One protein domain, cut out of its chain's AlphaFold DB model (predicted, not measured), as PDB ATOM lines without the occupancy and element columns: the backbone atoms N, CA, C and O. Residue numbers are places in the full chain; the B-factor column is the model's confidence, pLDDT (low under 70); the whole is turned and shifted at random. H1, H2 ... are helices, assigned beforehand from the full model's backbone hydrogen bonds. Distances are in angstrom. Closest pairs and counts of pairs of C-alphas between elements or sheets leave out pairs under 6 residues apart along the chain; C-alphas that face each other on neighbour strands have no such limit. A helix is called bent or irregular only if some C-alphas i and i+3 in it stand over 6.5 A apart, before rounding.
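AT A GLANCE: This is residues 78 to 151 of the 159 residues of an uncharacterized protein of Thermogutta terrifontis (UniProt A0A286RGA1). Two long helices, bent H1 and then H2, meet near their ends as an open V. The printed part has 74 residues, of which 65 are in the two named helices, H1 and then H2 along the chain; there is no named strand, and the class is all helix. The whole is extended, radius of gyration of the C-alphas 21.9 A, and flat, spanning 61 by 42 by 14 A.

HOW THE PARTS SIT: H1, residues 83 to 120, was assigned as one helix by its hydrogen bonds but is bent: C-alphas 95 and 98 are 7.2 A apart. Its arms H1a, residues 83 to 95, and H1b, residues 98 to 120, stand at a steep tilt of 42 degrees. A tight link leads to H2, residues 124 to 150. H1b and H2 are close but not clearly touching; their closest C-alphas, of Glu 119 and Lys 127, are 7.5 A apart. They run opposite ways at a steep tilt of 51 degrees. H1a and H2 are apart. Every O i to N i+4 pair is within hydrogen-bond range in H1a, H1b and H2.

IN THESE COORDINATES: From first to last C-alpha, H1a, from (85.350, -5.141, 51.217), measures 18.5 A, H1b 33.2 A, and H2, ending at (113.381, -2.900, 84.852), 40.2 A.

THE WHOLE: The farthest C-alphas, Lys 84 and Glu 125, are 61.5 A apart. The printed part has no cut; residues 148 to 151 have pLDDT under 70.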
ATOM      1  N   GLY A  78      86.516  -2.285  61.080       96.19
ATOM      2  CA  GLY A  78      86.789  -3.633  60.575       96.19
ATOM      3  C   GLY A  78      85.741  -4.692  60.940       96.19
ATOM      4  O   GLY A  78      85.753  -5.748  60.320       96.19
ATOM      5  N   ARG A  79      84.852  -4.430  61.911       96.88
ATOM      6  CA  ARG A  79      83.772  -5.349  62.314       96.88
ATOM      7  C   ARG A  79      82.474  -5.162  61.527       96.88
ATOM      8  O   ARG A  79      81.617  -6.032  61.596       96.88
ATOM      9  N   VAL A  80      82.305  -4.024  60.852       97.81
ATOM     10  CA  VAL A  80      81.015  -3.615  60.268       97.81
ATOM     11  C   VAL A  80      81.079  -3.318  58.774       97.81
ATOM     12  O   VAL A  80      80.030  -3.221  58.147       97.81
ATOM     13  N   VAL A  81      82.277  -3.151  58.206       97.88
ATOM     14  CA  VAL A  81      82.436  -2.818  56.786       97.88
ATOM     15  C   VAL A  81      82.722  -4.048  55.937       97.88
ATOM     16  O   VAL A  81      83.546  -4.890  56.299       97.88
ATOM     17  N   ASP A  82      82.082  -4.103  54.774       98.31
ATOM     18  CA  ASP A  82      82.431  -5.046  53.716       98.31
ATOM     19  C   ASP A  82      83.682  -4.591  52.933       98.31
ATOM     20  O   ASP A  82      84.253  -3.517  53.164       98.31
ATOM     21  N   GLU A  83      84.131  -5.415  51.987       97.69
ATOM     22  CA  GLU A  83      85.350  -5.141  51.217       97.69
ATOM     23  C   GLU A  83      85.206  -3.942  50.268       97.69
ATOM     24  O   GLU A  83      86.132  -3.149  50.092       97.69
ATOM     25  N   LYS A  84      84.013  -3.734  49.706       97.94
ATOM     26  CA  LYS A  84      83.742  -2.600  48.815       97.94
ATOM     27  C   LYS A  84      83.773  -1.285  49.591       97.94
ATOM     28  O   LYS A  84      84.292  -0.280  49.103       97.94
ATOM     29  N   GLN A  85      83.216  -1.275  50.796       98.38
ATOM     30  CA  GLN A  85      83.264  -0.147  51.717       98.38
ATOM     31  C   GLN A  85      84.694   0.101  52.203       98.38
ATOM     32  O   GLN A  85      85.127   1.253  52.218       98.38
ATOM     33  N   ARG A  86      85.454  -0.954  52.525       98.19
ATOM     34  CA  ARG A  86      86.873  -0.855  52.900       98.19
ATOM     35  C   ARG A  86      87.694  -0.155  51.820       98.19
ATOM     36  O   ARG A  86      88.409   0.794  52.135       98.19
ATOM     37  N   GLN A  87      87.544  -0.566  50.561       98.12
ATOM     38  CA  GLN A  87      88.269   0.051  49.454       98.12
ATOM     39  C   GLN A  87      87.929   1.543  49.320       98.12
ATOM     40  O   GLN A  87      88.829   2.380  49.279       98.12
ATOM     41  N   LYS A  88      86.637   1.896  49.383       98.25
ATOM     42  CA  LYS A  88      86.198   3.302  49.368       98.25
ATOM     43  C   LYS A  88      86.788   4.115  50.521       98.25
ATOM     44  O   LYS A  88      87.174   5.264  50.322       98.25
ATOM     45  N   ILE A  89      86.868   3.539  51.721       98.00
ATOM     46  CA  ILE A  89      87.488   4.198  52.877       98.00
ATOM     47  C   ILE A  89      88.965   4.489  52.590       98.00
ATOM     48  O   ILE A  89      89.428   5.594  52.865       98.00
ATOM     49  N   TYR A  90      89.705   3.544  52.009       97.62
ATOM     50  CA  TYR A  90      91.108   3.766  51.656       97.62
ATOM     51  C   TYR A  90      91.289   4.827  50.569       97.62
ATOM     52  O   TYR A  90      92.222   5.628  50.665       97.62
ATOM     53  N   ASP A  91      90.389   4.899  49.591       97.69
ATOM     54  CA  ASP A  91      90.426   5.942  48.562       97.69
ATOM     55  C   ASP A  91      90.175   7.331  49.165       97.69
ATOM     56  O   ASP A  91      90.892   8.288  48.861       97.69
ATOM     57  N   ILE A  92      89.218   7.435  50.094       97.25
ATOM     58  CA  ILE A  92      88.955   8.661  50.860       97.25
ATOM     59  C   ILE A  92      90.197   9.065  51.663       97.25
ATOM     60  O   ILE A  92      90.630  10.214  51.596       97.25
ATOM     61  N   GLN A  93      90.803   8.131  52.397       97.69
ATOM     62  CA  GLN A  93      92.010   8.407  53.179       97.69
ATOM     63  C   GLN A  93      93.162   8.890  52.295       97.69
ATOM     64  O   GLN A  93      93.835   9.861  52.636       97.69
ATOM     65  N   ARG A  94      93.359   8.259  51.133       96.00
ATOM     66  CA  ARG A  94      94.392   8.649  50.172       96.00
ATOM     67  C   ARG A  94      94.159  10.060  49.638       96.00
ATOM     68  O   ARG A  94      95.110  10.833  49.573       96.00
ATOM     69  N   LYS A  95      92.910  10.397  49.297       96.31
ATOM     70  CA  LYS A  95      92.526  11.730  48.810       96.31
ATOM     71  C   LYS A  95      92.938  12.831  49.789       96.31
ATOM     72  O   LYS A  95      93.451  13.860  49.359       96.31
ATOM     73  N   TYR A  96      92.732  12.616  51.087       97.38
ATOM     74  CA  TYR A  96      93.014  13.635  52.104       97.38
ATOM     75  C   TYR A  96      94.441  13.593  52.662       97.38
ATOM     76  O   TYR A  96      94.879  14.579  53.246       97.38
ATOM     77  N   HIS A  97      95.191  12.505  52.460       95.19
ATOM     78  CA  HIS A  97      96.528  12.326  53.041       95.19
ATOM     79  C   HIS A  97      97.486  13.483  52.737       95.19
ATOM     80  O   HIS A  97      98.083  14.044  53.653       95.19
ATOM     81  N   ALA A  98      97.598  13.882  51.466       92.44
ATOM     82  CA  ALA A  98      98.505  14.959  51.062       92.44
ATOM     83  C   ALA A  98      98.091  16.323  51.643       92.44
ATOM     84  O   ALA A  98      98.943  17.086  52.084       92.44
ATOM     85  N   GLN A  99      96.785  16.608  51.687       95.38
ATOM     86  CA  GLN A  99      96.257  17.864  52.229       95.38
ATOM     87  C   GLN A  99      96.488  17.962  53.739       95.38
ATOM     88  O   GLN A  99      96.901  19.004  54.236       95.38
ATOM     89  N   ILE A 100      96.261  16.864  54.465       96.06
ATOM     90  CA  ILE A 100      96.515  16.799  55.908       96.06
ATOM     91  C   ILE A 100      98.005  16.986  56.194       96.06
ATOM     92  O   ILE A 100      98.346  17.756  57.087       96.06
ATOM     93  N   ALA A 101      98.883  16.324  55.435       93.81
ATOM     94  CA  ALA A 101     100.325  16.467  55.613       93.81
ATOM     95  C   ALA A 101     100.781  17.919  55.400       93.81
ATOM     96  O   ALA A 101     101.546  18.443  56.201       93.81
ATOM     97  N   GLU A 102     100.269  18.590  54.370       94.44
ATOM     98  CA  GLU A 102     100.585  19.997  54.115       94.44
ATOM     99  C   GLU A 102     100.092  20.918  55.242       94.44
ATOM    100  O   GLU A 102     100.850  21.740  55.753       94.44
ATOM    101  N   LEU A 103      98.851  20.741  55.703       97.44
ATOM    102  CA  LEU A 103      98.314  21.523  56.822       97.44
ATOM    103  C   LEU A 103      99.107  21.307  58.116       97.44
ATOM    104  O   LEU A 103      99.312  22.253  58.873       97.44
ATOM    105  N   GLN A 104      99.582  20.086  58.365       96.06
ATOM    106  CA  GLN A 104     100.447  19.792  59.507       96.06
ATOM    107  C   GLN A 104     101.771  20.555  59.421       96.06
ATOM    108  O   GLN A 104     102.165  21.170  60.408       96.06
ATOM    109  N   ARG A 105     102.408  20.612  58.245       94.81
ATOM    110  CA  ARG A 105     103.632  21.408  58.038       94.81
ATOM    111  C   ARG A 105     103.403  22.895  58.288       94.81
ATOM    112  O   ARG A 105     104.213  23.553  58.938       94.81
ATOM    113  N   GLN A 106     102.302  23.433  57.768       95.88
ATOM    114  CA  GLN A 106     101.950  24.839  57.972       95.88
ATOM    115  C   GLN A 106     101.710  25.138  59.453       95.88
ATOM    116  O   GLN A 106     102.184  26.155  59.962       95.88
ATOM    117  N   LEU A 107     101.031  24.229  60.156       96.94
ATOM    118  CA  LEU A 107     100.801  24.339  61.590       96.94
ATOM    119  C   LEU A 107     102.114  24.292  62.380       96.94
ATOM    120  O   LEU A 107     102.325  25.135  63.245       96.94
ATOM    121  N   GLU A 108     103.013  23.358  62.064       96.88
ATOM    122  CA  GLU A 108     104.335  23.258  62.696       96.88
ATOM    123  C   GLU A 108     105.158  24.533  62.491       96.88
ATOM    124  O   GLU A 108     105.739  25.052  63.444       96.88
ATOM    125  N   LYS A 109     105.143  25.094  61.276       96.94
ATOM    126  CA  LYS A 109     105.809  26.365  60.975       96.94
ATOM    127  C   LYS A 109     105.252  27.517  61.816       96.94
ATOM    128  O   LYS A 109     106.027  28.292  62.369       96.94
ATOM    129  N   LEU A 110     103.927  27.630  61.920       98.12
ATOM    130  CA  LEU A 110     103.283  28.681  62.714       98.12
ATOM    131  C   LEU A 110     103.557  28.525  64.210       98.12
ATOM    132  O   LEU A 110     103.796  29.518  64.889       98.12
ATOM    133  N   ILE A 111     103.555  27.291  64.720       97.44
ATOM    134  CA  ILE A 111     103.916  27.004  66.111       97.44
ATOM    135  C   ILE A 111     105.361  27.430  66.376       97.44
ATOM    136  O   ILE A 111     105.602  28.155  67.335       97.44
ATOM    137  N   ALA A 112     106.303  27.055  65.504       97.50
ATOM    138  CA  ALA A 112     107.706  27.438  65.647       97.50
ATOM    139  C   ALA A 112     107.900  28.961  65.604       97.50
ATOM    140  O   ALA A 112     108.654  29.506  66.406       97.50
ATOM    141  N   GLN A 113     107.196  29.654  64.703       97.94
ATOM    142  CA  GLN A 113     107.234  31.113  64.631       97.94
ATOM    143  C   GLN A 113     106.685  31.752  65.912       97.94
ATOM    144  O   GLN A 113     107.359  32.586  66.510       97.94
ATOM    145  N   ARG A 114     105.495  31.335  66.361       98.44
ATOM    146  CA  ARG A 114     104.892  31.822  67.606       98.44
ATOM    147  C   ARG A 114     105.835  31.615  68.789       98.44
ATOM    148  O   ARG A 114     106.007  32.521  69.594       98.44
ATOM    149  N   ASP A 115     106.435  30.435  68.905       96.81
ATOM    150  CA  ASP A 115     107.323  30.111  70.021       96.81
ATOM    151  C   ASP A 115     108.602  30.961  69.983       96.81
ATOM    152  O   ASP A 115     109.033  31.453  71.023       96.81
ATOM    153  N   ALA A 116     109.154  31.232  68.795       96.94
ATOM    154  CA  ALA A 116     110.273  32.159  68.636       96.94
ATOM    155  C   ALA A 116     109.901  33.598  69.035       96.94
ATOM    156  O   ALA A 116     110.683  34.272  69.704       96.94
ATOM    157  N   GLU A 117     108.704  34.066  68.667       97.75
ATOM    158  CA  GLU A 117     108.192  35.380  69.080       97.75
ATOM    159  C   GLU A 117     107.983  35.458  70.603       97.75
ATOM    160  O   GLU A 117     108.331  36.462  71.224       97.75
ATOM    161  N   ILE A 118     107.500  34.382  71.233       97.19
ATOM    162  CA  ILE A 118     107.388  34.279  72.698       97.19
ATOM    163  C   ILE A 118     108.774  34.309  73.352       97.19
ATOM    164  O   ILE A 118     108.986  35.025  74.327       97.19
ATOM    165  N   GLU A 119     109.748  33.561  72.835       95.69
ATOM    166  CA  GLU A 119     111.109  33.586  73.375       95.69
ATOM    167  C   GLU A 119     111.776  34.956  73.173       95.69
ATOM    168  O   GLU A 119     112.593  35.376  73.995       95.69
ATOM    169  N   ALA A 120     111.430  35.693  72.116       97.00
ATOM    170  CA  ALA A 120     111.988  37.014  71.848       97.00
ATOM    171  C   ALA A 120     111.640  38.051  72.930       97.00
ATOM    172  O   ALA A 120     112.443  38.956  73.155       97.00
ATOM    173  N   VAL A 121     110.510  37.907  73.634       98.00
ATOM    174  CA  VAL A 121     110.108  38.847  74.700       98.00
ATOM    175  C   VAL A 121     110.746  38.561  76.065       98.00
ATOM    176  O   VAL A 121     110.553  39.331  77.003       98.00
ATOM    177  N   LEU A 122     111.498  37.465  76.200       97.12
ATOM    178  CA  LEU A 122     112.123  37.067  77.464       97.12
ATOM    179  C   LEU A 122     113.495  37.711  77.668       97.12
ATOM    180  O   LEU A 122     114.283  37.844  76.725       97.12
ATOM    181  N   THR A 123     113.828  38.012  78.925       98.00
ATOM    182  CA  THR A 123     115.177  38.462  79.290       98.00
ATOM    183  C   THR A 123     116.192  37.311  79.208       98.00
ATOM    184  O   THR A 123     115.810  36.135  79.282       98.00
ATOM    185  N   PRO A 124     117.499  37.604  79.070       95.88
ATOM    186  CA  PRO A 124     118.538  36.574  79.057       95.88
ATOM    187  C   PRO A 124     118.511  35.662  80.293       95.88
ATOM    188  O   PRO A 124     118.679  34.449  80.170       95.88
ATOM    189  N   GLU A 125     118.235  36.221  81.472       96.50
ATOM    190  CA  GLU A 125     118.147  35.478  82.733       96.50
ATOM    191  C   GLU A 125     116.948  34.521  82.731       96.50
ATOM    192  O   GLU A 125     117.075  33.358  83.117       96.50
ATOM    193  N   GLN A 126     115.793  34.975  82.230       96.75
ATOM    194  CA  GLN A 126     114.594  34.143  82.100       96.75
ATOM    195  C   GLN A 126     114.815  32.981  81.124       96.75
ATOM    196  O   GLN A 126     114.401  31.854  81.398       96.75
ATOM    197  N   LYS A 127     115.512  33.225  80.005       95.69
ATOM    198  CA  LYS A 127     115.878  32.174  79.041       95.69
ATOM    199  C   LYS A 127     116.776  31.114  79.671       95.69
ATOM    200  O   LYS A 127     116.538  29.922  79.473       95.69
ATOM    201  N   ALA A 128     117.774  31.534  80.450       95.38
ATOM    202  CA  ALA A 128     118.679  30.621  81.142       95.38
ATOM    203  C   ALA A 128     117.938  29.730  82.154       95.38
ATOM    204  O   ALA A 128     118.155  28.515  82.186       95.38
ATOM    205  N   GLU A 129     117.011  30.301  82.927       96.50
ATOM    206  CA  GLU A 129     116.217  29.539  83.897       96.50
ATOM    207  C   GLU A 129     115.287  28.528  83.202       96.50
ATOM    208  O   GLU A 129     115.215  27.363  83.602       96.50
ATOM    209  N   ILE A 130     114.634  28.922  82.102       94.69
ATOM    210  CA  ILE A 130     113.814  28.008  81.294       94.69
ATOM    211  C   ILE A 130     114.654  26.859  80.738       94.69
ATOM    212  O   ILE A 130     114.225  25.705  80.800       94.69
ATOM    213  N   GLN A 131     115.853  27.137  80.225       94.56
ATOM    214  CA  GLN A 131     116.730  26.101  79.687       94.56
ATOM    215  C   GLN A 131     117.126  25.078  80.762       94.56
ATOM    216  O   GLN A 131     116.984  23.871  80.549       94.56
ATOM    217  N   LYS A 132     117.497  25.547  81.958       95.06
ATOM    218  CA  LYS A 132     117.782  24.687  83.114       95.06
ATOM    219  C   LYS A 132     116.580  23.810  83.491       95.06
ATOM    220  O   LYS A 132     116.735  22.617  83.761       95.06
ATOM    221  N   MET A 133     115.367  24.368  83.465       95.25
ATOM    222  CA  MET A 133     114.138  23.601  83.700       95.25
ATOM    223  C   MET A 133     113.892  22.542  82.613       95.25
ATOM    224  O   MET A 133     113.508  21.414  82.937       95.25
ATOM    225  N   ARG A 134     114.142  22.860  81.333       93.50
ATOM    226  CA  ARG A 134     113.995  21.911  80.210       93.50
ATOM    227  C   ARG A 134     114.953  20.728  80.341       93.50
ATOM    228  O   ARG A 134     114.528  19.586  80.153       93.50
ATOM    229  N   GLU A 135     116.206  20.984  80.706       93.62
ATOM    230  CA  GLU A 135     117.229  19.956  80.937       93.62
ATOM    231  C   GLU A 135     116.870  19.059  82.127       93.62
ATOM    232  O   GLU A 135     116.855  17.832  82.000       93.62
ATOM    233  N   GLY A 136     116.462  19.656  83.252       92.31
ATOM    234  CA  GLY A 136     115.995  18.904  84.418       92.31
ATOM    235  C   GLY A 136     114.775  18.027  84.110       92.31
ATOM    236  O   GLY A 136     114.707  16.869  84.527       92.31
ATOM    237  N   ALA A 137     113.821  18.537  83.326       92.12
ATOM    238  CA  ALA A 137     112.659  17.767  82.884       92.12
ATOM    239  C   ALA A 137     113.029  16.643  81.901       92.12
ATOM    240  O   ALA A 137     112.378  15.596  81.896       92.12
ATOM    241  N   ALA A 138     114.042  16.835  81.052       92.25
ATOM    242  CA  ALA A 138     114.545  15.791  80.162       92.25
ATOM    243  C   ALA A 138     115.209  14.652  80.950       92.25
ATOM    244  O   ALA A 138     114.857  13.493  80.732       92.25
ATOM    245  N   ALA A 139     116.066  14.980  81.921       90.56
ATOM    246  CA  ALA A 139     116.730  14.003  82.786       90.56
ATOM    247  C   ALA A 139     115.735  13.182  83.631       90.56
ATOM    248  O   ALA A 139     115.876  11.970  83.796       90.56
ATOM    249  N   ARG A 140     114.668  13.816  84.133       89.69
ATOM    250  CA  ARG A 140     113.599  13.100  84.851       89.69
ATOM    251  C   ARG A 140     112.873  12.107  83.949       89.69
ATOM    252  O   ARG A 140     112.632  10.981  84.372       89.69
ATOM    253  N   ARG A 141     112.569  12.503  82.707       88.88
ATOM    254  CA  ARG A 141     111.900  11.633  81.726       88.88
ATOM    255  C   ARG A 141     112.755  10.425  81.344       88.88
ATOM    256  O   ARG A 141     112.214   9.325  81.250       88.88
ATOM    257  N   SER A 142     114.065  10.598  81.154       86.50
ATOM    258  CA  SER A 142     114.968   9.471  80.877       86.50
ATOM    259  C   SER A 142     115.063   8.509  82.060       86.50
ATOM    260  O   SER A 142     114.982   7.300  81.863       86.50
ATOM    261  N   ASN A 143     115.141   9.024  83.290       83.88
ATOM    262  CA  ASN A 143     115.249   8.177  84.478       83.88
ATOM    263  C   ASN A 143     113.956   7.398  84.757       83.88
ATOM    264  O   ASN A 143     114.022   6.229  85.123       83.88
ATOM    265  N   SER A 144     112.784   8.005  84.538       82.19
ATOM    266  CA  SER A 144     111.501   7.294  84.648       82.19
ATOM    267  C   SER A 144     111.307   6.235  83.561       82.19
ATOM    268  O   SER A 144     110.661   5.221  83.805       82.19
ATOM    269  N   ALA A 145     111.854   6.454  82.362       80.25
ATOM    270  CA  ALA A 145     111.784   5.468  81.286       80.25
ATOM    271  C   ALA A 145     112.691   4.253  81.558       80.25
ATOM    272  O   ALA A 145     112.324   3.137  81.202       80.25
ATOM    273  N   ALA A 146     113.836   4.459  82.218       75.19
ATOM    274  CA  ALA A 146     114.736   3.380  82.628       75.19
ATOM    275  C   ALA A 146     114.133   2.526  83.759       75.19
ATOM    276  O   ALA A 146     114.046   1.308  83.637       75.19
ATOM    277  N   SER A 147     113.604   3.157  84.813       71.88
ATOM    278  CA  SER A 147     113.042   2.426  85.959       71.88
ATOM    279  C   SER A 147     111.751   1.656  85.643       71.88
ATOM    280  O   SER A 147     111.497   0.616  86.250       71.88
ATOM    281  N   GLN A 148     110.953   2.101  84.664       62.78
ATOM    282  CA  GLN A 148     109.770   1.361  84.192       62.78
ATOM    283  C   GLN A 148     110.119   0.148  83.306       62.78
ATOM    284  O   GLN A 148     109.327  -0.796  83.227       62.78
ATOM    285  N   GLY A 149     111.297   0.142  82.671       60.75
ATOM    286  CA  GLY A 149     111.800  -0.994  81.891       60.75
ATOM    287  C   GLY A 149     112.267  -2.163  82.764       60.75
ATOM    288  O   GLY A 149     112.014  -3.316  82.423       60.75
ATOM    289  N   GLU A 150     112.873  -1.879  83.920       56.81
ATOM    290  CA  GLU A 150     113.381  -2.900  84.852       56.81
ATOM    291  C   GLU A 150     112.290  -3.561  85.711       56.81
ATOM    292  O   GLU A 150     112.381  -4.750  86.001       56.81
ATOM    293  N   GLN A 151     111.202  -2.857  86.054       57.47
ATOM    294  CA  GLN A 151     110.082  -3.456  86.806       57.47
ATOM    295  C   GLN A 151     109.175  -4.371  85.966       57.47
ATOM    296  O   GLN A 151     108.411  -5.150  86.531       57.47
TER     297      GLN A 151